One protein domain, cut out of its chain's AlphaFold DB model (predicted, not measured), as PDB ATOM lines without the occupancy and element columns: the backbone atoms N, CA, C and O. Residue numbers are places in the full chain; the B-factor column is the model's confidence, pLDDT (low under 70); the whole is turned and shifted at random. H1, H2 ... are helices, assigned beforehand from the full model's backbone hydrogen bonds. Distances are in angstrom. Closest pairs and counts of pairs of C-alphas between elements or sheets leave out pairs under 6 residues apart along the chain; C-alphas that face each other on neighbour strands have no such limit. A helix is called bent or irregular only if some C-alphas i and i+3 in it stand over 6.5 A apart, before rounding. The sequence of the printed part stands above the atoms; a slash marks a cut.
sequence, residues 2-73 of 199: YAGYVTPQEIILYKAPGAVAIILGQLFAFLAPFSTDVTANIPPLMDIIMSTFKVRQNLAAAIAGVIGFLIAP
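What this domain is: This is residues 2 to 73 of the 199 residues of an uncharacterized protein of Fervidicoccus fontis (UniProt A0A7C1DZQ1). One long, bent helix, H2, makes the length of a rod, with a shorter helix packed near each of its ends: H1 side by side with part of arm H2a, and H3 crossing arm H2b steeply. Between these two contacts, residues 31 to 36 of H2 stand free. The printed part has 72 residues with three named helices, H1, H2, H3 in chain order, and no named strand; its class is all helix. The whole is only just extended, close to loose, with a radius of gyration of the C-alphas of 16.8 A and spans of 51 by 24 by 16 A.

Where its parts are: Find C-alpha 18 at (-14.105, 38.094, -13.059), where H2, residues 18 to 53, begins. By its hydrogen bonds it was assigned as one helix, but it is bent: C-alphas 39 and 42 are 6.7 A apart. Arm H2a, residues 18 to 39, is 32.2 A long; arm H2b, residues 42 to 53, is 16.2 A long. Look before H2 for H1, residues 8 to 15, 10.4 A long. After H2 find H3, residues 57 to 71, 20.6 A long, ending at C-alpha 71 at (11.508, 43.212, -39.051).

How they stand to each other: The lines of H2a and H2b stand at a shallow tilt of 31 degrees. H1 and H2a form a helical hairpin, opposite ways at a shallow tilt of 7 degrees. H2a touches H1 with residues 22 to 29 alone; look at Leu 13 and Ile 22, whose C-alphas are the closest, 5.7 A apart. H3 touches H2b at a steep tilt of 67 degrees, opposite ways; the closest C-alphas, of Met 46 and Ala 60, are 5.1 A apart. H1 is apart from H2b and H3, and H2a is apart from H3. Every O i to N i+4 pair is within hydrogen-bond range in H1, H2b and H3, and 17 of 18 in H2a.

The domain as a whole: The two C-alphas farthest apart, of Pro 17 and Lys 54, are 51.2 A apart. The printed part has no cut, and the links H1 to H2 and H2 to H3 are tight. The mean pLDDT of the printed part is 89.8; look at residues 2 to 5 for values under 70.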
ATOM      1  N   TYR A   2       0.452  25.511 -17.813       51.47
ATOM      2  CA  TYR A   2       0.266  26.458 -18.936       51.47
ATOM      3  C   TYR A   2       1.515  27.315 -19.206       51.47
ATOM      4  O   TYR A   2       1.591  27.998 -20.221       51.47
ATOM      5  N   ALA A   3       2.507  27.283 -18.309       49.62
ATOM      6  CA  ALA A   3       3.742  28.035 -18.474       49.62
ATOM      7  C   ALA A   3       4.557  27.450 -19.637       49.62
ATOM      8  O   ALA A   3       4.815  26.247 -19.659       49.62
ATOM      9  N   GLY A   4       4.932  28.304 -20.591       55.50
ATOM     10  CA  GLY A   4       5.798  27.963 -21.723       55.50
ATOM     11  C   GLY A   4       5.092  27.622 -23.039       55.50
ATOM     12  O   GLY A   4       5.773  27.508 -24.048       55.50
ATOM     13  N   TYR A   5       3.760  27.501 -23.054       61.00
ATOM     14  CA  TYR A   5       2.997  27.131 -24.263       61.00
ATOM     15  C   TYR A   5       1.873  28.108 -24.619       61.00
ATOM     16  O   TYR A   5       1.306  28.023 -25.704       61.00
ATOM     17  N   VAL A   6       1.513  28.985 -23.683       70.12
ATOM     18  CA  VAL A   6       0.338  29.853 -23.762       70.12
ATOM     19  C   VAL A   6       0.757  31.252 -23.338       70.12
ATOM     20  O   VAL A   6       1.558  31.403 -22.407       70.12
ATOM     21  N   THR A   7       0.259  32.273 -24.028       76.81
ATOM     22  CA  THR A   7       0.667  33.655 -23.762       76.81
ATOM     23  C   THR A   7       0.153  34.125 -22.392       76.81
ATOM     24  O   THR A   7      -0.904  33.675 -21.934       76.81
ATOM     25  N   PRO A   8       0.859  35.043 -21.701       79.81
ATOM     26  CA  PRO A   8       0.368  35.624 -20.450       79.81
ATOM     27  C   PRO A   8      -1.042  36.218 -20.579       79.81
ATOM     28  O   PRO A   8      -1.853  36.089 -19.666       79.81
ATOM     29  N   GLN A   9      -1.354  36.804 -21.737       85.50
ATOM     30  CA  GLN A   9      -2.654  37.377 -22.075       85.50
ATOM     31  C   GLN A   9      -3.755  36.311 -22.054       85.50
ATOM     32  O   GLN A   9      -4.784  36.501 -21.408       85.50
ATOM     33  N   GLU A  10      -3.542  35.163 -22.692       84.31
ATOM     34  CA  GLU A  10      -4.499  34.052 -22.671       84.31
ATOM     35  C   GLU A  10      -4.668  33.472 -21.264       84.31
ATOM     36  O   GLU A  10      -5.787  33.199 -20.832       84.31
ATOM     37  N   ILE A  11      -3.574  33.325 -20.510       86.00
ATOM     38  CA  ILE A  11      -3.639  32.843 -19.124       86.00
ATOM     39  C   ILE A  11      -4.518  33.775 -18.283       86.00
ATOM     40  O   ILE A  11      -5.394  33.299 -17.560       86.00
ATOM     41  N   ILE A  12      -4.325  35.089 -18.405       91.00
ATOM     42  CA  ILE A  12      -5.134  36.092 -17.703       91.00
ATOM     43  C   ILE A  12      -6.600  35.989 -18.133       91.00
ATOM     44  O   ILE A  12      -7.476  35.954 -17.273       91.00
ATOM     45  N   LEU A  13      -6.876  35.885 -19.435       90.81
ATOM     46  CA  LEU A  13      -8.239  35.799 -19.959       90.81
ATOM     47  C   LEU A  13      -8.999  34.570 -19.430       90.81
ATOM     48  O   LEU A  13     -10.160  34.688 -19.048       90.81
ATOM     49  N   TYR A  14      -8.350  33.403 -19.386       90.38
ATOM     50  CA  TYR A  14      -9.008  32.144 -19.018       90.38
ATOM     51  C   TYR A  14      -8.994  31.829 -17.520       90.38
ATOM     52  O   TYR A  14      -9.730  30.937 -17.090       90.38
ATOM     53  N   LYS A  15      -8.126  32.472 -16.727       90.75
ATOM     54  CA  LYS A  15      -7.909  32.104 -15.314       90.75
ATOM     55  C   LYS A  15      -8.167  33.228 -14.316       90.75
ATOM     56  O   LYS A  15      -8.308  32.920 -13.134       90.75
ATOM     57  N   ALA A  16      -8.214  34.495 -14.732       93.25
ATOM     58  CA  ALA A  16      -8.439  35.590 -13.793       93.25
ATOM     59  C   ALA A  16      -9.896  35.609 -13.275       93.25
ATOM     60  O   ALA A  16     -10.832  35.366 -14.043       93.25
ATOM     61  N   PRO A  17     -10.120  35.905 -11.980       94.19
ATOM     62  CA  PRO A  17     -11.454  35.896 -11.393       94.19
ATOM     63  C   PRO A  17     -12.233  37.169 -11.754       94.19
ATOM     64  O   PRO A  17     -12.041  38.234 -11.167       94.19
ATOM     65  N   GLY A  18     -13.162  37.038 -12.698       95.12
ATOM     66  CA  GLY A  18     -14.105  38.094 -13.059       95.12
ATOM     67  C   GLY A  18     -13.529  39.184 -13.970       95.12
ATOM     68  O   GLY A  18     -12.324  39.291 -14.199       95.12
ATOM     69  N   ALA A  19     -14.425  40.018 -14.503       94.31
ATOM     70  CA  ALA A  19     -14.101  40.980 -15.559       94.31
ATOM     71  C   ALA A  19     -13.046  42.022 -15.145       94.31
ATOM     72  O   ALA A  19     -12.184  42.375 -15.943       94.31
ATOM     73  N   VAL A  20     -13.076  42.484 -13.891       95.88
ATOM     74  CA  VAL A  20     -12.133  43.501 -13.391       95.88
ATOM     75  C   VAL A  20     -10.697  42.976 -13.394       95.88
ATOM     76  O   VAL A  20      -9.795  43.657 -13.880       95.88
ATOM     77  N   ALA A  21     -10.479  41.750 -12.906       94.12
ATOM     78  CA  ALA A  21      -9.153  41.138 -12.880       94.12
ATOM     79  C   ALA A  21      -8.619  40.879 -14.297       94.12
ATOM     80  O   ALA A  21      -7.434  41.092 -14.550       94.12
ATOM     81  N   ILE A  22      -9.497  40.487 -15.229       95.38
ATOM     82  CA  ILE A  22      -9.142  40.326 -16.645       95.38
ATOM     83  C   ILE A  22      -8.673  41.664 -17.226       95.38
ATOM     84  O   ILE A  22      -7.580  41.725 -17.779       95.38
ATOM     85  N   ILE A  23      -9.449  42.742 -17.072       95.25
ATOM     86  CA  ILE A  23      -9.118  44.059 -17.645       95.25
ATOM     87  C   ILE A  23      -7.782  44.579 -17.103       95.25
ATOM     88  O   ILE A  23      -6.913  44.971 -17.882       95.25
ATOM     89  N   LEU A  24      -7.594  44.548 -15.780       95.25
ATOM     90  CA  LEU A  24      -6.351  45.007 -15.156       95.25
ATOM     91  C   LEU A  24      -5.153  44.153 -15.583       95.25
ATOM     92  O   LEU A  24      -4.088  44.692 -15.881       95.25
ATOM     93  N   GLY A  25      -5.331  42.832 -15.657       94.75
ATOM     94  CA  GLY A  25      -4.289  41.919 -16.109       94.75
ATOM     95  C   GLY A  25      -3.897  42.152 -17.570       94.75
ATOM     96  O   GLY A  25      -2.708  42.195 -17.871       94.75
ATOM     97  N   GLN A  26      -4.861  42.359 -18.474       93.50
ATOM     98  CA  GLN A  26      -4.560  42.661 -19.880       93.50
ATOM     99  C   GLN A  26      -3.844  44.003 -20.031       93.50
ATOM    100  O   GLN A  26      -2.876  44.099 -20.784       93.50
ATOM    101  N   LEU A  27      -4.272  45.025 -19.282       94.31
ATOM    102  CA  LEU A  27      -3.604  46.325 -19.289       94.31
ATOM    103  C   LEU A  27      -2.146  46.190 -18.832       94.31
ATOM    104  O   LEU A  27      -1.249  46.722 -19.481       94.31
ATOM    105  N   PHE A  28      -1.892  45.427 -17.766       92.56
ATOM    106  CA  PHE A  28      -0.533  45.115 -17.324       92.56
ATOM    107  C   PHE A  28       0.264  44.355 -18.396       92.56
ATOM    108  O   PHE A  28       1.387  44.745 -18.714       92.56
ATOM    109  N   ALA A  29      -0.320  43.309 -18.989       90.19
ATOM    110  CA  ALA A  29       0.327  42.490 -20.014       90.19
ATOM    111  C   ALA A  29       0.657  43.272 -21.298       90.19
ATOM    112  O   ALA A  29       1.571  42.886 -22.022       90.19
ATOM    113  N   PHE A  30      -0.059  44.365 -21.573       89.31
ATOM    114  CA  PHE A  30       0.259  45.307 -22.645       89.31
ATOM    115  C   PHE A  30       1.333  46.326 -22.232       89.31
ATOM    116  O   PHE A  30       2.304  46.539 -22.959       89.31
ATOM    117  N   LEU A  31       1.189  46.950 -21.058       92.00
ATOM    118  CA  LEU A  31       2.090  48.014 -20.601       92.00
ATOM    119  C   LEU A  31       3.501  47.510 -20.269       92.00
ATOM    120  O   LEU A  31       4.473  48.238 -20.475       92.00
ATOM    121  N   ALA A  32       3.637  46.280 -19.770       91.62
ATOM    122  CA  ALA A  32       4.930  45.697 -19.419       91.62
ATOM    123  C   ALA A  32       5.904  45.602 -20.620       91.62
ATOM    124  O   ALA A  32       6.988  46.188 -20.540       91.62
ATOM    125  N   PRO A  33       5.559  44.951 -21.750       87.88
ATOM    126  CA  PRO A  33       6.434  44.942 -22.921       87.88
ATOM    127  C   PRO A  33       6.571  46.333 -23.543       87.88
ATOM    128  O   PRO A  33       7.688  46.724 -23.861       87.88
ATOM    129  N   PHE A  34       5.496  47.132 -23.611       89.00
ATOM    130  CA  PHE A  34       5.561  48.496 -24.154       89.00
ATOM    131  C   PHE A  34       6.599  49.368 -23.430       89.00
ATOM    132  O   PHE A  34       7.448  49.996 -24.059       89.00
ATOM    133  N   SER A  35       6.560  49.388 -22.095       92.50
ATOM    134  CA  SER A  35       7.528  50.144 -21.291       92.50
ATOM    135  C   SER A  35       8.962  49.639 -21.469       92.50
ATOM    136  O   SER A  35       9.890  50.446 -21.543       92.50
ATOM    137  N   THR A  36       9.148  48.323 -21.600       92.19
ATOM    138  CA  THR A  36      10.462  47.712 -21.842       92.19
ATOM    139  C   THR A  36      10.990  48.082 -23.228       92.19
ATOM    140  O   THR A  36      12.143  48.484 -23.358       92.19
ATOM    141  N   ASP A  37      10.146  48.041 -24.257       90.56
ATOM    142  CA  ASP A  37      10.538  48.378 -25.624       90.56
ATOM    143  C   ASP A  37      10.977  49.838 -25.745       90.56
ATOM    144  O   ASP A  37      12.033  50.126 -26.317       90.56
ATOM    145  N   VAL A  38      10.217  50.757 -25.140       89.38
ATOM    146  CA  VAL A  38      10.530  52.193 -25.154       89.38
ATOM    147  C   VAL A  38      11.841  52.500 -24.426       89.38
ATOM    148  O   VAL A  38      12.592  53.368 -24.869       89.38
ATOM    149  N   THR A  39      12.128  51.809 -23.321       90.69
ATOM    150  CA  THR A  39      13.277  52.134 -22.457       90.69
ATOM    151  C   THR A  39      14.546  51.346 -22.770       90.69
ATOM    152  O   THR A  39      15.632  51.866 -22.534       90.69
ATOM    153  N   ALA A  40      14.441  50.129 -23.306       90.69
ATOM    154  CA  ALA A  40      15.583  49.239 -23.523       90.69
ATOM    155  C   ALA A  40      15.855  48.930 -25.003       90.69
ATOM    156  O   ALA A  40      17.017  48.875 -25.400       90.69
ATOM    157  N   ASN A  41      14.815  48.763 -25.831       90.69
ATOM    158  CA  ASN A  41      14.981  48.238 -27.196       90.69
ATOM    159  C   ASN A  41      15.061  49.331 -28.274       90.69
ATOM    160  O   ASN A  41      15.785  49.168 -29.256       90.69
ATOM    161  N   ILE A  42      14.369  50.462 -28.095       93.31
ATOM    162  CA  ILE A  42      14.468  51.611 -29.012       93.31
ATOM    163  C   ILE A  42      15.830  52.330 -28.929       93.31
ATOM    164  O   ILE A  42      16.384  52.622 -29.996       93.31
ATOM    165  N   PRO A  43      16.396  52.631 -27.737       94.44
ATOM    166  CA  PRO A  43      17.571  53.500 -27.645       94.44
ATOM    167  C   PRO A  43      18.796  53.050 -28.459       94.44
ATOM    168  O   PRO A  43      19.332  53.889 -29.179       94.44
ATOM    169  N   PRO A  44      19.205  51.762 -28.471       93.69
ATOM    170  CA  PRO A  44      20.395  51.348 -29.220       93.69
ATOM    171  C   PRO A  44      20.302  51.635 -30.725       93.69
ATOM    172  O   PRO A  44      21.230  52.183 -31.320       93.69
ATOM    173  N   LEU A  45      19.171  51.302 -31.358       94.69
ATOM    174  CA  LEU A  45      18.974  51.561 -32.789       94.69
ATOM    175  C   LEU A  45      18.797  53.060 -33.065       94.69
ATOM    176  O   LEU A  45      19.307  53.570 -34.064       94.69
ATOM    177  N   MET A  46      18.112  53.772 -32.168       96.06
ATOM    178  CA  MET A  46      17.966  55.223 -32.242       96.06
ATOM    179  C   MET A  46      19.335  55.923 -32.232       96.06
ATOM    180  O   MET A  46      19.576  56.776 -33.086       96.06
ATOM    181  N   ASP A  47      20.249  55.532 -31.341       95.56
ATOM    182  CA  ASP A  47      21.599  56.099 -31.236       95.56
ATOM    183  C   ASP A  47      22.449  55.813 -32.485       95.56
ATOM    184  O   ASP A  47      23.164  56.695 -32.973       95.56
ATOM    185  N   ILE A  48      22.322  54.619 -33.074       95.81
ATOM    186  CA  ILE A  48      22.958  54.282 -34.359       95.81
ATOM    187  C   ILE A  48      22.433  55.193 -35.477       95.81
ATOM    188  O   ILE A  48      23.217  55.755 -36.245       95.81
ATOM    189  N   ILE A  49      21.113  55.384 -35.560       97.00
ATOM    190  CA  ILE A  49      20.491  56.234 -36.584       97.00
ATOM    191  C   ILE A  49      20.922  57.698 -36.404       97.00
ATOM    192  O   ILE A  49      21.300  58.352 -37.380       97.00
ATOM    193  N   MET A  50      20.916  58.213 -35.171       96.94
ATOM    194  CA  MET A  50      21.355  59.580 -34.872       96.94
ATOM    195  C   MET A  50      22.837  59.783 -35.197       96.94
ATOM    196  O   MET A  50      23.200  60.775 -35.832       96.94
ATOM    197  N   SER A  51      23.702  58.850 -34.797       93.31
ATOM    198  CA  SER A  51      25.147  58.967 -35.013       93.31
ATOM    199  C   SER A  51      25.535  58.843 -36.489       93.31
ATOM    200  O   SER A  51      26.424  59.577 -36.930       93.31
ATOM    201  N   THR A  52      24.835  57.998 -37.253       94.69
ATOM    202  CA  THR A  52      25.114  57.734 -38.673       94.69
ATOM    203  C   THR A  52      24.520  58.803 -39.586       94.69
ATOM    204  O   THR A  52      25.230  59.373 -40.411       94.69
ATOM    205  N   PHE A  53      23.231  59.118 -39.426       96.38
ATOM    206  CA  PHE A  53      22.500  60.008 -40.340       96.38
ATOM    207  C   PHE A  53      22.354  61.443 -39.824       96.38
ATOM    208  O   PHE A  53      21.790  62.285 -40.519       96.38
ATOM    209  N   LYS A  54      22.849  61.737 -38.613       94.44
ATOM    210  CA  LYS A  54      22.799  63.073 -37.985       94.44
ATOM    211  C   LYS A  54      21.378  63.650 -37.894       94.44
ATOM    212  O   LYS A  54      21.170  64.855 -38.021       94.44
ATOM    213  N   VAL A  55      20.389  62.786 -37.668       96.69
ATOM    214  CA  VAL A  55      18.975  63.165 -37.521       96.69
ATOM    215  C   VAL A  55      18.603  63.434 -36.059       96.69
ATOM    216  O   VAL A  55      19.271  62.980 -35.135       96.69
ATOM    217  N   ARG A  56      17.501  64.164 -35.841       96.50
ATOM    218  CA  ARG A  56      16.964  64.436 -34.497       96.50
ATOM    219  C   ARG A  56      16.380  63.173 -33.859       96.50
ATOM    220  O   ARG A  56      15.797  62.344 -34.556       96.50
ATOM    221  N   GLN A  57      16.422  63.115 -32.528       95.50
ATOM    222  CA  GLN A  57      15.941  61.989 -31.723       95.50
ATOM    223  C   GLN A  57      14.519  61.534 -32.077       95.50
ATOM    224  O   GLN A  57      14.302  60.350 -32.296       95.50
ATOM    225  N   ASN A  58      13.558  62.455 -32.216       95.44
ATOM    226  CA  ASN A  58      12.166  62.094 -32.527       95.44
ATOM    227  C   ASN A  58      12.034  61.374 -33.878       95.44
ATOM    228  O   ASN A  58      11.267  60.423 -34.004       95.44
ATOM    229  N   LEU A  59      12.798  61.816 -34.884       96.81
ATOM    230  CA  LEU A  59      12.813  61.176 -36.196       96.81
ATOM    231  C   LEU A  59      13.535  59.824 -36.129       96.81
ATOM    232  O   LEU A  59      13.038  58.850 -36.681       96.81
ATOM    233  N   ALA A  60      14.660  59.745 -35.412       96.69
ATOM    234  CA  ALA A  60      15.377  58.489 -35.198       96.69
ATOM    235  C   ALA A  60      14.512  57.441 -34.484       96.69
ATOM    236  O   ALA A  60      14.484  56.292 -34.911       96.69
ATOM    237  N   ALA A  61      13.759  57.839 -33.455       94.94
ATOM    238  CA  ALA A  61      12.834  56.971 -32.733       94.94
ATOM    239  C   ALA A  61      11.692  56.476 -33.633       94.94
ATOM    240  O   ALA A  61      11.371  55.291 -33.618       94.94
ATOM    241  N   ALA A  62      11.117  57.356 -34.464       95.44
ATOM    242  CA  ALA A  62      10.091  56.967 -35.429       95.44
ATOM    243  C   ALA A  62      10.632  55.963 -36.461       95.44
ATOM    244  O   ALA A  62       9.995  54.943 -36.720       95.44
ATOM    245  N   ILE A  63      11.828  56.210 -37.005       95.94
ATOM    246  CA  ILE A  63      12.487  55.296 -37.949       95.94
ATOM    247  C   ILE A  63      12.791  53.954 -37.272       95.94
ATOM    248  O   ILE A  63      12.467  52.910 -37.833       95.94
ATOM    249  N   ALA A  64      13.359  53.965 -36.061       94.81
ATOM    250  CA  ALA A  64      13.649  52.755 -35.295       94.81
ATOM    251  C   ALA A  64      12.377  51.934 -35.029       94.81
ATOM    252  O   ALA A  64      12.384  50.722 -35.228       94.81
ATOM    253  N   GLY A  65      11.273  52.594 -34.660       92.88
ATOM    254  CA  GLY A  65       9.973  51.953 -34.464       92.88
ATOM    255  C   GLY A  65       9.416  51.324 -35.744       92.88
ATOM    256  O   GLY A  65       8.962  50.184 -35.711       92.88
ATOM    257  N   VAL A  66       9.504  52.019 -36.885       94.19
ATOM    258  CA  VAL A  66       9.075  51.478 -38.188       94.19
ATOM    259  C   VAL A  66       9.933  50.283 -38.601       94.19
ATOM    260  O   VAL A  66       9.391  49.260 -39.010       94.19
ATOM    261  N   ILE A  67      11.258  50.372 -38.466       94.19
ATOM    262  CA  ILE A  67      12.171  49.263 -38.778       94.19
ATOM    263  C   ILE A  67      11.879  48.061 -37.874       94.19
ATOM    264  O   ILE A  67      11.743  46.945 -38.372       94.19
ATOM    265  N   GLY A  68      11.738  48.290 -36.565       90.12
ATOM    266  CA  GLY A  68      11.392  47.252 -35.597       90.12
ATOM    267  C   GLY A  68      10.069  46.571 -35.942       90.12
ATOM    268  O   GLY A  68      10.011  45.347 -35.981       90.12
ATOM    269  N   PHE A  69       9.042  47.352 -36.291       89.44
ATOM    270  CA  PHE A  69       7.759  46.826 -36.750       89.44
ATOM    271  C   PHE A  69       7.913  45.984 -38.024       89.44
ATOM    272  O   PHE A  69       7.378  44.888 -38.103       89.44
ATOM    273  N   LEU A  70       8.667  46.436 -39.025       91.19
ATOM    274  CA  LEU A  70       8.808  45.693 -40.284       91.19
ATOM    275  C   LEU A  70       9.626  44.399 -40.147       91.19
ATOM    276  O   LEU A  70       9.345  43.432 -40.852       91.19
ATOM    277  N   ILE A  71      10.627  44.374 -39.263       87.62
ATOM    278  CA  ILE A  71      11.508  43.212 -39.051       87.62
ATOM    279  C   ILE A  71      10.919  42.227 -38.032       87.62
ATOM    280  O   ILE A  71      11.307  41.055 -38.023       87.62
ATOM    281  N   ALA A  72       9.986  42.676 -37.183       83.62
ATOM    282  CA  ALA A  72       9.360  41.829 -36.181       83.62
ATOM    283  C   ALA A  72       8.825  40.530 -36.817       83.62
ATOM    284  O   ALA A  72       8.171  40.565 -37.865       83.62
ATOM    285  N   PRO A  73       9.085  39.362 -36.207       76.75
ATOM    286  CA  PRO A  73       8.623  38.088 -36.735       76.75
ATOM    287  C   PRO A  73       7.125  37.914 -36.449       76.75
ATOM    288  O   PRO A  73       6.743  37.121 -35.595       76.75
TER     289      PRO A  73